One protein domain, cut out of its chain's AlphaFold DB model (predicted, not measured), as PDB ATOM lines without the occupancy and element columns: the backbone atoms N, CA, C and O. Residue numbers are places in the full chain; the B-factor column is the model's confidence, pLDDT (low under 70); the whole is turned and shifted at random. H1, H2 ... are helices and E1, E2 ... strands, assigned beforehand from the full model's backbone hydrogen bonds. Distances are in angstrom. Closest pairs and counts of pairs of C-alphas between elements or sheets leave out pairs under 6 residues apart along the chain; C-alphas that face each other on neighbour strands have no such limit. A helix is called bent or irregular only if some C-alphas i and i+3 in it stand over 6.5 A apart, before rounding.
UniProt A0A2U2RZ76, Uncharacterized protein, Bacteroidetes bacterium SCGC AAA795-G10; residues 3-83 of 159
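AT A GLANCE: This is residues 3 to 83 of the 159 residues of an uncharacterized protein of Bacteroidetes bacterium SCGC AAA795-G10 (UniProt A0A2U2RZ76). A small three-stranded sheet, E3 E5 E4, and a two-stranded hairpin, E1 and E2, stand on opposite sides of a rounded body, with helix H3 between them as its core. H2 runs from the hairpin to E3, and H1 packs on H2. The printed part has 81 residues, with three named helices and five named strands in the order H1 E1 E2 H2 E3 H3 E4 E5; the class is mixed, and both sheets are antiparallel. It is compact, with a radius of gyration of the C-alphas of 11.8 A and spans of 31 by 28 by 20 A.

IN THESE COORDINATES: The larger sheet has E3, residues 49 to 52, E4, residues 73 to 75, and E5, residues 79 to 82, which ends at C-alpha 82 (33.978, 55.549, 240.240). H3, residues 55 to 68, is 19.9 A long and irregular: C-alphas 56 and 59 are 7.4 A apart. E1 is residues 18 to 20 and E2 residues 25 to 27. H2, residues 29 to 40, is 14.5 A long; H1, residues 3 to 12, is 14.3 A long and begins at C-alpha 3 (28.313, 56.101, 246.449).

HOW THE PARTS SIT: Inner strand E5 pairs with E3, N 51 to O 80 at 2.8 A, and in a hairpin with E4, N 74 to O 81 at 2.9 A. H3 is on one face, two layers, at a height over the sheet of 9.8 A, over E5 and E4 and along the strands, at 11 degrees to E5 on the local plane; its closest C-alphas to E4 are Arg 66 and Ile 73, 7.4 A. E3, H3 and E4 form a split strand-helix-strand unit, two strands running the same way with E5 between them, its crossover right-handed. In the hairpin of E1 and E2, N 20 and O 25 are 2.9 A apart; the closest C-alphas of E1 and H3 are Ile 18 and Tyr 68, 7.2 A. H2 only grazes the larger sheet with residues 38 to 40, and is near H3. H1 and H2 touch, closest at the C-alphas of Ser 10 and Ser 36, 5.1 A, at a steep tilt of 64 degrees, opposite ways. Every O i to N i+4 pair is within hydrogen-bond range in H1 and H2, and 8 of 10 in H3.

THE WHOLE: The C-alphas farthest apart, Arg 22 and Asn 44, are 33.2 A apart. The printed part has no cut and no long link. Residues 43 to 45 are under pLDDT 70.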
ATOM      1  N   PHE A   3      27.298  57.156 246.417       91.38
ATOM      2  CA  PHE A   3      28.313  56.101 246.449       91.38
ATOM      3  C   PHE A   3      28.052  55.119 247.596       91.38
ATOM      4  O   PHE A   3      27.945  53.919 247.378       91.38
ATOM      5  N   ASN A   4      27.784  55.623 248.804       90.06
ATOM      6  CA  ASN A   4      27.418  54.779 249.950       90.06
ATOM      7  C   ASN A   4      26.143  53.963 249.686       90.06
ATOM      8  O   ASN A   4      25.984  52.865 250.217       90.06
ATOM      9  N   ARG A   5      25.232  54.487 248.854       92.12
ATOM     10  CA  ARG A   5      24.049  53.744 248.415       92.12
ATOM     11  C   ARG A   5      24.435  52.587 247.490       92.12
ATOM     12  O   ARG A   5      23.962  51.489 247.746       92.12
ATOM     13  N   LEU A   6      25.318  52.804 246.508       93.69
ATOM     14  CA  LEU A   6      25.893  51.725 245.692       93.69
ATOM     15  C   LEU A   6      26.507  50.644 246.591       93.69
ATOM     16  O   LEU A   6      26.091  49.498 246.508       93.69
ATOM     17  N   ILE A   7      27.396  51.006 247.524       91.38
ATOM     18  CA  ILE A   7      28.050  50.034 248.423       91.38
ATOM     19  C   ILE A   7      27.031  49.233 249.241       91.38
ATOM     20  O   ILE A   7      27.134  48.010 249.368       91.38
ATOM     21  N   LYS A   8      26.030  49.912 249.807       91.62
ATOM     22  CA  LYS A   8      24.976  49.265 250.592       91.62
ATOM     23  C   LYS A   8      24.144  48.309 249.736       91.62
ATOM     24  O   LYS A   8      23.895  47.188 250.172       91.62
ATOM     25  N   ASP A   9      23.717  48.751 248.559       93.69
ATOM     26  CA  ASP A   9      22.888  47.968 247.646       93.69
ATOM     27  C   ASP A   9      23.675  46.779 247.073       93.69
ATOM     28  O   ASP A   9      23.126  45.689 246.966       93.69
ATOM     29  N   SER A  10      24.973  46.925 246.802       92.31
ATOM     30  CA  SER A  10      25.837  45.824 246.357       92.31
ATOM     31  C   SER A  10      26.031  44.739 247.417       92.31
ATOM     32  O   SER A  10      26.183  43.574 247.071       92.31
ATOM     33  N   LYS A  11      26.001  45.097 248.711       91.00
ATOM     34  CA  LYS A  11      26.105  44.133 249.824       91.00
ATOM     35  C   LYS A  11      24.763  43.497 250.191       91.00
ATOM     36  O   LYS A  11      24.726  42.346 250.607       91.00
ATOM     37  N   LYS A  12      23.668  44.261 250.114       92.06
ATOM     38  CA  LYS A  12      22.336  43.834 250.586       92.06
ATOM     39  C   LYS A  12      21.393  43.389 249.467       92.06
ATOM     40  O   LYS A  12      20.332  42.849 249.763       92.06
ATOM     41  N   GLY A  13      21.763  43.635 248.214       92.06
ATOM     42  CA  GLY A  13      20.904  43.467 247.051       92.06
ATOM     43  C   GLY A  13      19.900  44.610 246.871       92.06
ATOM     44  O   GLY A  13      19.644  45.423 247.768       92.06
ATOM     45  N   LEU A  14      19.295  44.657 245.684       94.31
ATOM     46  CA  LEU A  14      18.212  45.584 245.370       94.31
ATOM     47  C   LEU A  14      16.852  45.006 245.760       94.31
ATOM     48  O   LEU A  14      16.566  43.834 245.551       94.31
ATOM     49  N   LYS A  15      15.950  45.874 246.228       92.62
ATOM     50  CA  LYS A  15      14.545  45.502 246.476       92.62
ATOM     51  C   LYS A  15      13.699  45.435 245.203       92.62
ATOM     52  O   LYS A  15      12.625  44.844 245.207       92.62
ATOM     53  N   ARG A  16      14.109  46.146 244.152       94.19
ATOM     54  CA  ARG A  16      13.374  46.301 242.890       94.19
ATOM     55  C   ARG A  16      14.370  46.411 241.745       94.19
ATOM     56  O   ARG A  16      15.475  46.908 241.948       94.19
ATOM     57  N   LYS A  17      13.943  46.009 240.551       95.38
ATOM     58  CA  LYS A  17      14.718  46.200 239.321       95.38
ATOM     59  C   LYS A  17      15.025  47.679 239.070       95.38
ATOM     60  O   LYS A  17      14.230  48.553 239.430       95.38
ATOM     61  N   ILE A  18      16.139  47.945 238.402       95.19
ATOM     62  CA  ILE A  18      16.447  49.262 237.843       95.19
ATOM     63  C   ILE A  18      15.838  49.286 236.449       95.19
ATOM     64  O   ILE A  18      16.070  48.370 235.671       95.19
ATOM     65  N   SER A  19      15.046  50.295 236.104       94.12
ATOM     66  CA  SER A  19      14.491  50.371 234.751       94.12
ATOM     67  C   SER A  19      14.251  51.801 234.313       94.12
ATOM     68  O   SER A  19      13.670  52.584 235.065       94.12
ATOM     69  N   SER A  20      14.615  52.099 233.071       91.38
ATOM     70  CA  SER A  20      14.321  53.357 232.402       91.38
ATOM     71  C   SER A  20      13.555  53.082 231.117       91.38
ATOM     72  O   SER A  20      14.065  52.441 230.202       91.38
ATOM     73  N   ARG A  21      12.327  53.605 231.018       88.50
ATOM     74  CA  ARG A  21      11.560  53.545 229.762       88.50
ATOM     75  C   ARG A  21      12.213  54.388 228.665       88.50
ATOM     76  O   ARG A  21      12.196  53.987 227.510       88.50
ATOM     77  N   ARG A  22      12.793  55.535 229.041       88.62
ATOM     78  CA  ARG A  22      13.456  56.471 228.123       88.62
ATOM     79  C   ARG A  22      14.697  55.848 227.489       88.62
ATOM     80  O   ARG A  22      14.832  55.899 226.275       88.62
ATOM     81  N   GLU A  23      15.547  55.228 228.310       89.38
ATOM     82  CA  GLU A  23      16.785  54.591 227.838       89.38
ATOM     83  C   GLU A  23      16.549  53.167 227.305       89.38
ATOM     84  O   GLU A  23      17.464  52.549 226.783       89.38
ATOM     85  N   LYS A  24      15.319  52.636 227.424       91.94
ATOM     86  CA  LYS A  24      14.945  51.256 227.055       91.94
ATOM     87  C   LYS A  24      15.807  50.177 227.731       91.94
ATOM     88  O   LYS A  24      15.889  49.055 227.244       91.94
ATOM     89  N   THR A  25      16.370  50.495 228.894       93.44
ATOM     90  CA  THR A  25      17.252  49.610 229.663       93.44
ATOM     91  C   THR A  25      16.571  49.179 230.954       93.44
ATOM     92  O   THR A  25      15.925  49.980 231.641       93.44
ATOM     93  N   SER A  26      16.721  47.906 231.310       95.50
ATOM     94  CA  SER A  26      16.260  47.352 232.578       95.50
ATOM     95  C   SER A  26      17.297  46.373 233.105       95.50
ATOM     96  O   SER A  26      17.729  45.512 232.357       95.50
ATOM     97  N   VAL A  27      17.628  46.482 234.388       96.62
ATOM     98  CA  VAL A  27      18.518  45.576 235.120       96.62
ATOM     99  C   VAL A  27      17.679  44.836 236.146       96.62
ATOM    100  O   VAL A  27      17.065  45.471 237.016       96.62
ATOM    101  N   SER A  28      17.605  43.513 236.038       97.56
ATOM    102  CA  SER A  28      16.874  42.704 237.020       97.56
ATOM    103  C   SER A  28      17.586  42.705 238.383       97.56
ATOM    104  O   SER A  28      18.739  43.118 238.505       97.56
ATOM    105  N   VAL A  29      16.903  42.263 239.443       97.19
ATOM    106  CA  VAL A  29      17.541  42.137 240.769       97.19
ATOM    107  C   VAL A  29      18.674  41.106 240.730       97.19
ATOM    108  O   VAL A  29      19.730  41.341 241.308       97.19
ATOM    109  N   GLU A  30      18.471  40.002 240.012       96.88
ATOM    110  CA  GLU A  30      19.463  38.940 239.826       96.88
ATOM    111  C   GLU A  30      20.657  39.408 238.986       96.88
ATOM    112  O   GLU A  30      21.807  39.182 239.348       96.88
ATOM    113  N   GLU A  31      20.403  40.136 237.899       96.88
ATOM    114  CA  GLU A  31      21.457  40.709 237.065       96.88
ATOM    115  C   GLU A  31      22.305  41.707 237.857       96.88
ATOM    116  O   GLU A  31      23.533  41.645 237.832       96.88
ATOM    117  N   PHE A  32      21.663  42.581 238.639       97.12
ATOM    118  CA  PHE A  32      22.380  43.488 239.528       97.12
ATOM    119  C   PHE A  32      23.187  42.739 240.594       97.12
ATOM    120  O   PHE A  32      24.297  43.162 240.918       97.12
ATOM    121  N   PHE A  33      22.652  41.647 241.149       95.75
ATOM    122  CA  PHE A  33      23.379  40.809 242.099       95.75
ATOM    123  C   PHE A  33      24.647  40.237 241.456       95.75
ATOM    124  O   PHE A  33      25.738  40.450 241.980       95.75
ATOM    125  N   ASN A  34      24.536  39.643 240.266       95.75
ATOM    126  CA  ASN A  34      25.679  39.103 239.524       95.75
ATOM    127  C   ASN A  34      26.730  40.180 239.203       95.75
ATOM    128  O   ASN A  34      27.927  39.955 239.374       95.75
ATOM    129  N   LEU A  35      26.296  41.377 238.791       96.00
ATOM    130  CA  LEU A  35      27.193  42.518 238.573       96.00
ATOM    131  C   LEU A  35      27.854  42.984 239.876       96.00
ATOM    132  O   LEU A  35      29.035  43.321 239.878       96.00
ATOM    133  N   SER A  36      27.121  42.980 240.990       94.62
ATOM    134  CA  SER A  36      27.640  43.387 242.300       94.62
ATOM    135  C   SER A  36      28.718  42.444 242.807       94.62
ATOM    136  O   SER A  36      29.780  42.905 243.231       94.62
ATOM    137  N   GLU A  37      28.470  41.139 242.702       94.12
ATOM    138  CA  GLU A  37      29.433  40.086 243.016       94.12
ATOM    139  C   GLU A  37      30.718  40.248 242.203       94.12
ATOM    140  O   GLU A  37      31.820  40.155 242.744       94.12
ATOM    141  N   LYS A  38      30.565  40.543 240.910       94.94
ATOM    142  CA  LYS A  38      31.672  40.645 239.962       94.94
ATOM    143  C   LYS A  38      32.484  41.935 240.102       94.94
ATOM    144  O   LYS A  38      33.703  41.890 239.963       94.94
ATOM    145  N   TYR A  39      31.834  43.073 240.359       94.62
ATOM    146  CA  TYR A  39      32.448  44.395 240.179       94.62
ATOM    147  C   TYR A  39      32.427  45.313 241.403       94.62
ATOM    148  O   TYR A  39      33.273  46.198 241.499       94.62
ATOM    149  N   PHE A  40      31.477  45.156 242.329       90.75
ATOM    150  CA  PHE A  40      31.248  46.148 243.395       90.75
ATOM    151  C   PHE A  40      31.676  45.673 244.792       90.75
ATOM    152  O   PHE A  40      31.675  46.462 245.738       90.75
ATOM    153  N   LYS A  41      32.052  44.398 244.942       78.44
ATOM    154  CA  LYS A  41      32.405  43.796 246.238       78.44
ATOM    155  C   LYS A  41      33.691  44.320 246.881       78.44
ATOM    156  O   LYS A  41      33.808  44.253 248.100       78.44
ATOM    157  N   GLN A  42      34.640  44.825 246.097       70.62
ATOM    158  CA  GLN A  42      36.016  45.088 246.546       70.62
ATOM    159  C   GLN A  42      36.221  46.448 247.246       70.62
ATOM    160  O   GLN A  42      37.343  46.934 247.317       70.62
ATOM    161  N   ASN A  43      35.162  47.077 247.766       65.69
ATOM    162  CA  ASN A  43      35.210  48.498 248.121       65.69
ATOM    163  C   ASN A  43      35.313  48.769 249.620       65.69
ATOM    164  O   ASN A  43      34.455  48.341 250.402       65.69
ATOM    165  N   ASN A  44      36.300  49.593 249.973       67.00
ATOM    166  CA  ASN A  44      36.399  50.271 251.260       67.00
ATOM    167  C   ASN A  44      35.605  51.585 251.222       67.00
ATOM    168  O   ASN A  44      35.491  52.239 250.184       67.00
ATOM    169  N   GLU A  45      35.017  51.979 252.352       68.75
ATOM    170  CA  GLU A  45      34.343  53.275 252.449       68.75
ATOM    171  C   GLU A  45      35.360  54.418 252.311       68.75
ATOM    172  O   GLU A  45      36.416  54.394 252.932       68.75
ATOM    173  N   GLY A  46      35.031  55.429 251.501       73.75
ATOM    174  CA  GLY A  46      35.847  56.637 251.319       73.75
ATOM    175  C   GLY A  46      36.778  56.625 250.103       73.75
ATOM    176  O   GLY A  46      37.132  57.698 249.615       73.75
ATOM    177  N   GLU A  47      37.095  55.458 249.544       86.75
ATOM    178  CA  GLU A  47      37.996  55.328 248.390       86.75
ATOM    179  C   GLU A  47      37.238  55.235 247.061       86.75
ATOM    180  O   GLU A  47      36.111  54.735 246.993       86.75
ATOM    181  N   ASN A  48      37.864  55.729 245.987       91.44
ATOM    182  CA  ASN A  48      37.359  55.528 244.633       91.44
ATOM    183  C   ASN A  48      37.359  54.029 244.300       91.44
ATOM    184  O   ASN A  48      38.300  53.304 244.619       91.44
ATOM    185  N   LEU A  49      36.317  53.576 243.612       92.50
ATOM    186  CA  LEU A  49      36.213  52.199 243.140       92.50
ATOM    187  C   LEU A  49      36.797  52.104 241.726       92.50
ATOM    188  O   LEU A  49      36.364  52.824 240.830       92.50
ATOM    189  N   ILE A  50      37.712  51.164 241.498       93.81
ATOM    190  CA  ILE A  50      38.239  50.861 240.162       93.81
ATOM    191  C   ILE A  50      37.635  49.545 239.675       93.81
ATOM    192  O   ILE A  50      37.938  48.473 240.192       93.81
ATOM    193  N   ILE A  51      36.811  49.619 238.634       94.69
ATOM    194  CA  ILE A  51      36.169  48.461 238.012       94.69
ATOM    195  C   ILE A  51      36.937  48.095 236.752       94.69
ATOM    196  O   ILE A  51      36.921  48.850 235.782       94.69
ATOM    197  N   LYS A  52      37.553  46.913 236.721       94.75
ATOM    198  CA  LYS A  52      37.996  46.284 235.469       94.75
ATOM    199  C   LYS A  52      36.810  45.514 234.896       94.75
ATOM    200  O   LYS A  52      36.349  44.574 235.534       94.75
ATOM    201  N   TYR A  53      36.292  45.951 233.754       93.69
ATOM    202  CA  TYR A  53      35.032  45.449 233.204       93.69
ATOM    203  C   TYR A  53      35.241  44.638 231.925       93.69
ATOM    204  O   TYR A  53      36.129  44.938 231.127       93.69
ATOM    205  N   ASP A  54      34.374  43.650 231.702       94.38
ATOM    206  CA  ASP A  54      34.247  43.022 230.388       94.38
ATOM    207  C   ASP A  54      33.520  43.977 229.439       94.38
ATOM    208  O   ASP A  54      32.514  44.582 229.814       94.38
ATOM    209  N   SER A  55      33.961  44.067 228.183       92.12
ATOM    210  CA  SER A  55      33.375  44.974 227.181       92.12
ATOM    211  C   SER A  55      31.853  44.838 227.043       92.12
ATOM    212  O   SER A  55      31.168  45.847 226.895       92.12
ATOM    213  N   LYS A  56      31.322  43.614 227.174       94.06
ATOM    214  CA  LYS A  56      29.880  43.313 227.148       94.06
ATOM    215  C   LYS A  56      29.083  43.962 228.289       94.06
ATOM    216  O   LYS A  56      27.908  44.254 228.111       94.06
ATOM    217  N   ASP A  57      29.717  44.214 229.434       95.31
ATOM    218  CA  ASP A  57      29.069  44.776 230.625       95.31
ATOM    219  C   ASP A  57      29.223  46.310 230.682       95.31
ATOM    220  O   ASP A  57      28.674  46.969 231.564       95.31
ATOM    221  N   LYS A  58      29.966  46.919 229.746       95.06
ATOM    222  CA  LYS A  58      30.286  48.354 229.774       95.06
ATOM    223  C   LYS A  58      29.037  49.228 229.841       95.06
ATOM    224  O   LYS A  58      28.938  50.102 230.698       95.06
ATOM    225  N   GLU A  59      28.095  49.011 228.929       94.94
ATOM    226  CA  GLU A  59      26.908  49.859 228.804       94.94
ATOM    227  C   GLU A  59      26.016  49.760 230.043       94.94
ATOM    228  O   GLU A  59      25.563  50.784 230.561       94.94
ATOM    229  N   ILE A  60      25.828  48.547 230.571       96.75
ATOM    230  CA  ILE A  60      24.989  48.327 231.748       96.75
ATOM    231  C   ILE A  60      25.626  48.907 233.014       96.75
ATOM    232  O   ILE A  60      24.934  49.521 233.825       96.75
ATOM    233  N   LEU A  61      26.953  48.813 233.147       96.88
ATOM    234  CA  LEU A  61      27.690  49.441 234.242       96.88
ATOM    235  C   LEU A  61      27.578  50.964 234.185       96.88
ATOM    236  O   LEU A  61      27.248  51.590 235.191       96.88
ATOM    237  N   VAL A  62      27.791  51.567 233.013       96.31
ATOM    238  CA  VAL A  62      27.648  53.018 232.830       96.31
ATOM    239  C   VAL A  62      26.221  53.463 233.147       96.31
ATOM    240  O   VAL A  62      26.041  54.458 233.849       96.31
ATOM    241  N   PHE A  63      25.214  52.710 232.703       96.56
ATOM    242  CA  PHE A  63      23.814  52.974 233.024       96.56
ATOM    243  C   PHE A  63      23.557  52.937 234.536       96.56
ATOM    244  O   PHE A  63      23.021  53.892 235.093       96.56
ATOM    245  N   ILE A  64      23.987  51.891 235.239       96.31
ATOM    246  CA  ILE A  64      23.800  51.786 236.693       96.31
ATOM    247  C   ILE A  64      24.509  52.942 237.417       96.31
ATOM    248  O   ILE A  64      23.908  53.627 238.247       96.31
ATOM    249  N   LEU A  65      25.776  53.197 237.091       96.00
ATOM    250  CA  LEU A  65      26.608  54.165 237.806       96.00
ATOM    251  C   LEU A  65      26.157  55.611 237.561       96.00
ATOM    252  O   LEU A  65      25.983  56.369 238.515       96.00
ATOM    253  N   ARG A  66      25.922  55.988 236.298       94.00
ATOM    254  CA  ARG A  66      25.516  57.352 235.938       94.00
ATOM    255  C   ARG A  66      24.030  57.592 236.123       94.00
ATOM    256  O   ARG A  66      23.664  58.584 236.729       94.00
ATOM    257  N   TRP A  67      23.172  56.720 235.602       93.00
ATOM    258  CA  TRP A  67      21.731  56.988 235.552       93.00
ATOM    259  C   TRP A  67      21.013  56.626 236.854       93.00
ATOM    260  O   TRP A  67      20.126  57.358 237.286       93.00
ATOM    261  N   TYR A  68      21.368  55.505 237.493       93.94
ATOM    262  CA  TYR A  68      20.678  55.071 238.715       93.94
ATOM    263  C   TYR A  68      21.286  55.666 239.988       93.94
ATOM    264  O   TYR A  68      20.550  56.066 240.896       93.94
ATOM    265  N   TYR A  69      22.618  55.736 240.058       93.38
ATOM    266  CA  TYR A  69      23.325  56.280 241.216       93.38
ATOM    267  C   TYR A  69      23.819  57.723 241.036       93.38
ATOM    268  O   TYR A  69      24.251  58.311 242.020       93.38
ATOM    269  N   ASN A  70      23.739  58.343 239.854       92.81
ATOM    270  CA  ASN A  70      24.246  59.708 239.624       92.81
ATOM    271  C   ASN A  70      25.683  59.892 240.152       92.81
ATOM    272  O   ASN A  70      25.966  60.820 240.916       92.81
ATOM    273  N   LEU A  71      26.570  58.951 239.820       93.38
ATOM    274  CA  LEU A  71      27.985  58.981 240.192       93.38
ATOM    275  C   LEU A  71      28.820  59.569 239.061       93.38
ATOM    276  O   LEU A  71      28.547  59.334 237.882       93.38
ATOM    277  N   TRP A  72      29.871  60.298 239.433       93.94
ATOM    278  CA  TRP A  72      30.909  60.661 238.482       93.94
ATOM    279  C   TRP A  72      31.794  59.445 238.231       93.94
ATOM    280  O   TRP A  72      32.240  58.790 239.180       93.94
ATOM    281  N   ILE A  73      32.027  59.157 236.954       95.06
ATOM    282  CA  ILE A  73      32.881  58.059 236.526       95.06
ATOM    283  C   ILE A  73      33.818  58.514 235.412       95.06
ATOM    284  O   ILE A  73      33.366  59.147 234.451       95.06
ATOM    285  N   ASP A  74      35.081  58.117 235.514       93.94
ATOM    286  CA  ASP A  74      36.056  58.227 234.432       93.94
ATOM    287  C   ASP A  74      36.174  56.861 233.750       93.94
ATOM    288  O   ASP A  74      36.413  55.836 234.391       93.94
ATOM    289  N   ILE A  75      35.949  56.831 232.436       93.06
ATOM    290  CA  ILE A  75      35.939  55.597 231.647       93.06
ATOM    291  C   ILE A  75      37.213  55.555 230.808       93.06
ATOM    292  O   ILE A  75      37.358  56.321 229.858       93.06
ATOM    293  N   ASN A  76      38.090  54.610 231.127       89.56
ATOM    294  CA  ASN A  76      39.256  54.255 230.324       89.56
ATOM    295  C   ASN A  76      38.946  53.016 229.462       89.56
ATOM    296  O   ASN A  76      37.905  52.366 229.620       89.56
ATOM    297  N   GLU A  77      39.867  52.643 228.568       85.88
ATOM    298  CA  GLU A  77      39.688  51.508 227.646       85.88
ATOM    299  C   GLU A  77      39.353  50.186 228.353       85.88
ATOM    300  O   GLU A  77      38.603  49.376 227.816       85.88
ATOM    301  N   LYS A  78      39.895  49.974 229.559       88.94
ATOM    302  CA  LYS A  78      39.786  48.705 230.302       88.94
ATOM    303  C   LYS A  78      39.241  48.855 231.721       88.94
ATOM    304  O   LYS A  78      39.132  47.862 232.439       88.94
ATOM    305  N   SER A  79      38.942  50.078 232.160       94.75
ATOM    306  CA  SER A  79      38.479  50.313 233.526       94.75
ATOM    307  C   SER A  79      37.531  51.496 233.652       94.75
ATOM    308  O   SER A  79      37.600  52.441 232.871       94.75
ATOM    309  N   ILE A  80      36.670  51.445 234.661       95.69
ATOM    310  CA  ILE A  80      35.859  52.571 235.115       95.69
ATOM    311  C   ILE A  80      36.348  52.941 236.511       95.69
ATOM    312  O   ILE A  80      36.329  52.100 237.406       95.69
ATOM    313  N   GLU A  81      36.779  54.182 236.698       94.88
ATOM    314  CA  GLU A  81      37.013  54.748 238.025       94.88
ATOM    315  C   GLU A  81      35.737  55.450 238.492       94.88
ATOM    316  O   GLU A  81      35.234  56.355 237.827       94.88
ATOM    317  N   VAL A  82      35.192  55.017 239.624       94.81
ATOM    318  CA  VAL A  82      33.978  55.549 240.240       94.81
ATOM    319  C   VAL A  82      34.372  56.370 241.453       94.81
ATOM    320  O   VAL A  82      34.938  55.843 242.411       94.81
ATOM    321  N   TYR A  83      34.041  57.656 241.430       93.00
ATOM    322  CA  TYR A  83      34.473  58.570 242.477       93.00
ATOM    323  C   TYR A  83      33.616  58.402 243.736       93.00
ATOM    324  O   TYR A  83      32.382  58.430 243.667       93.00
TER     325      TYR A  83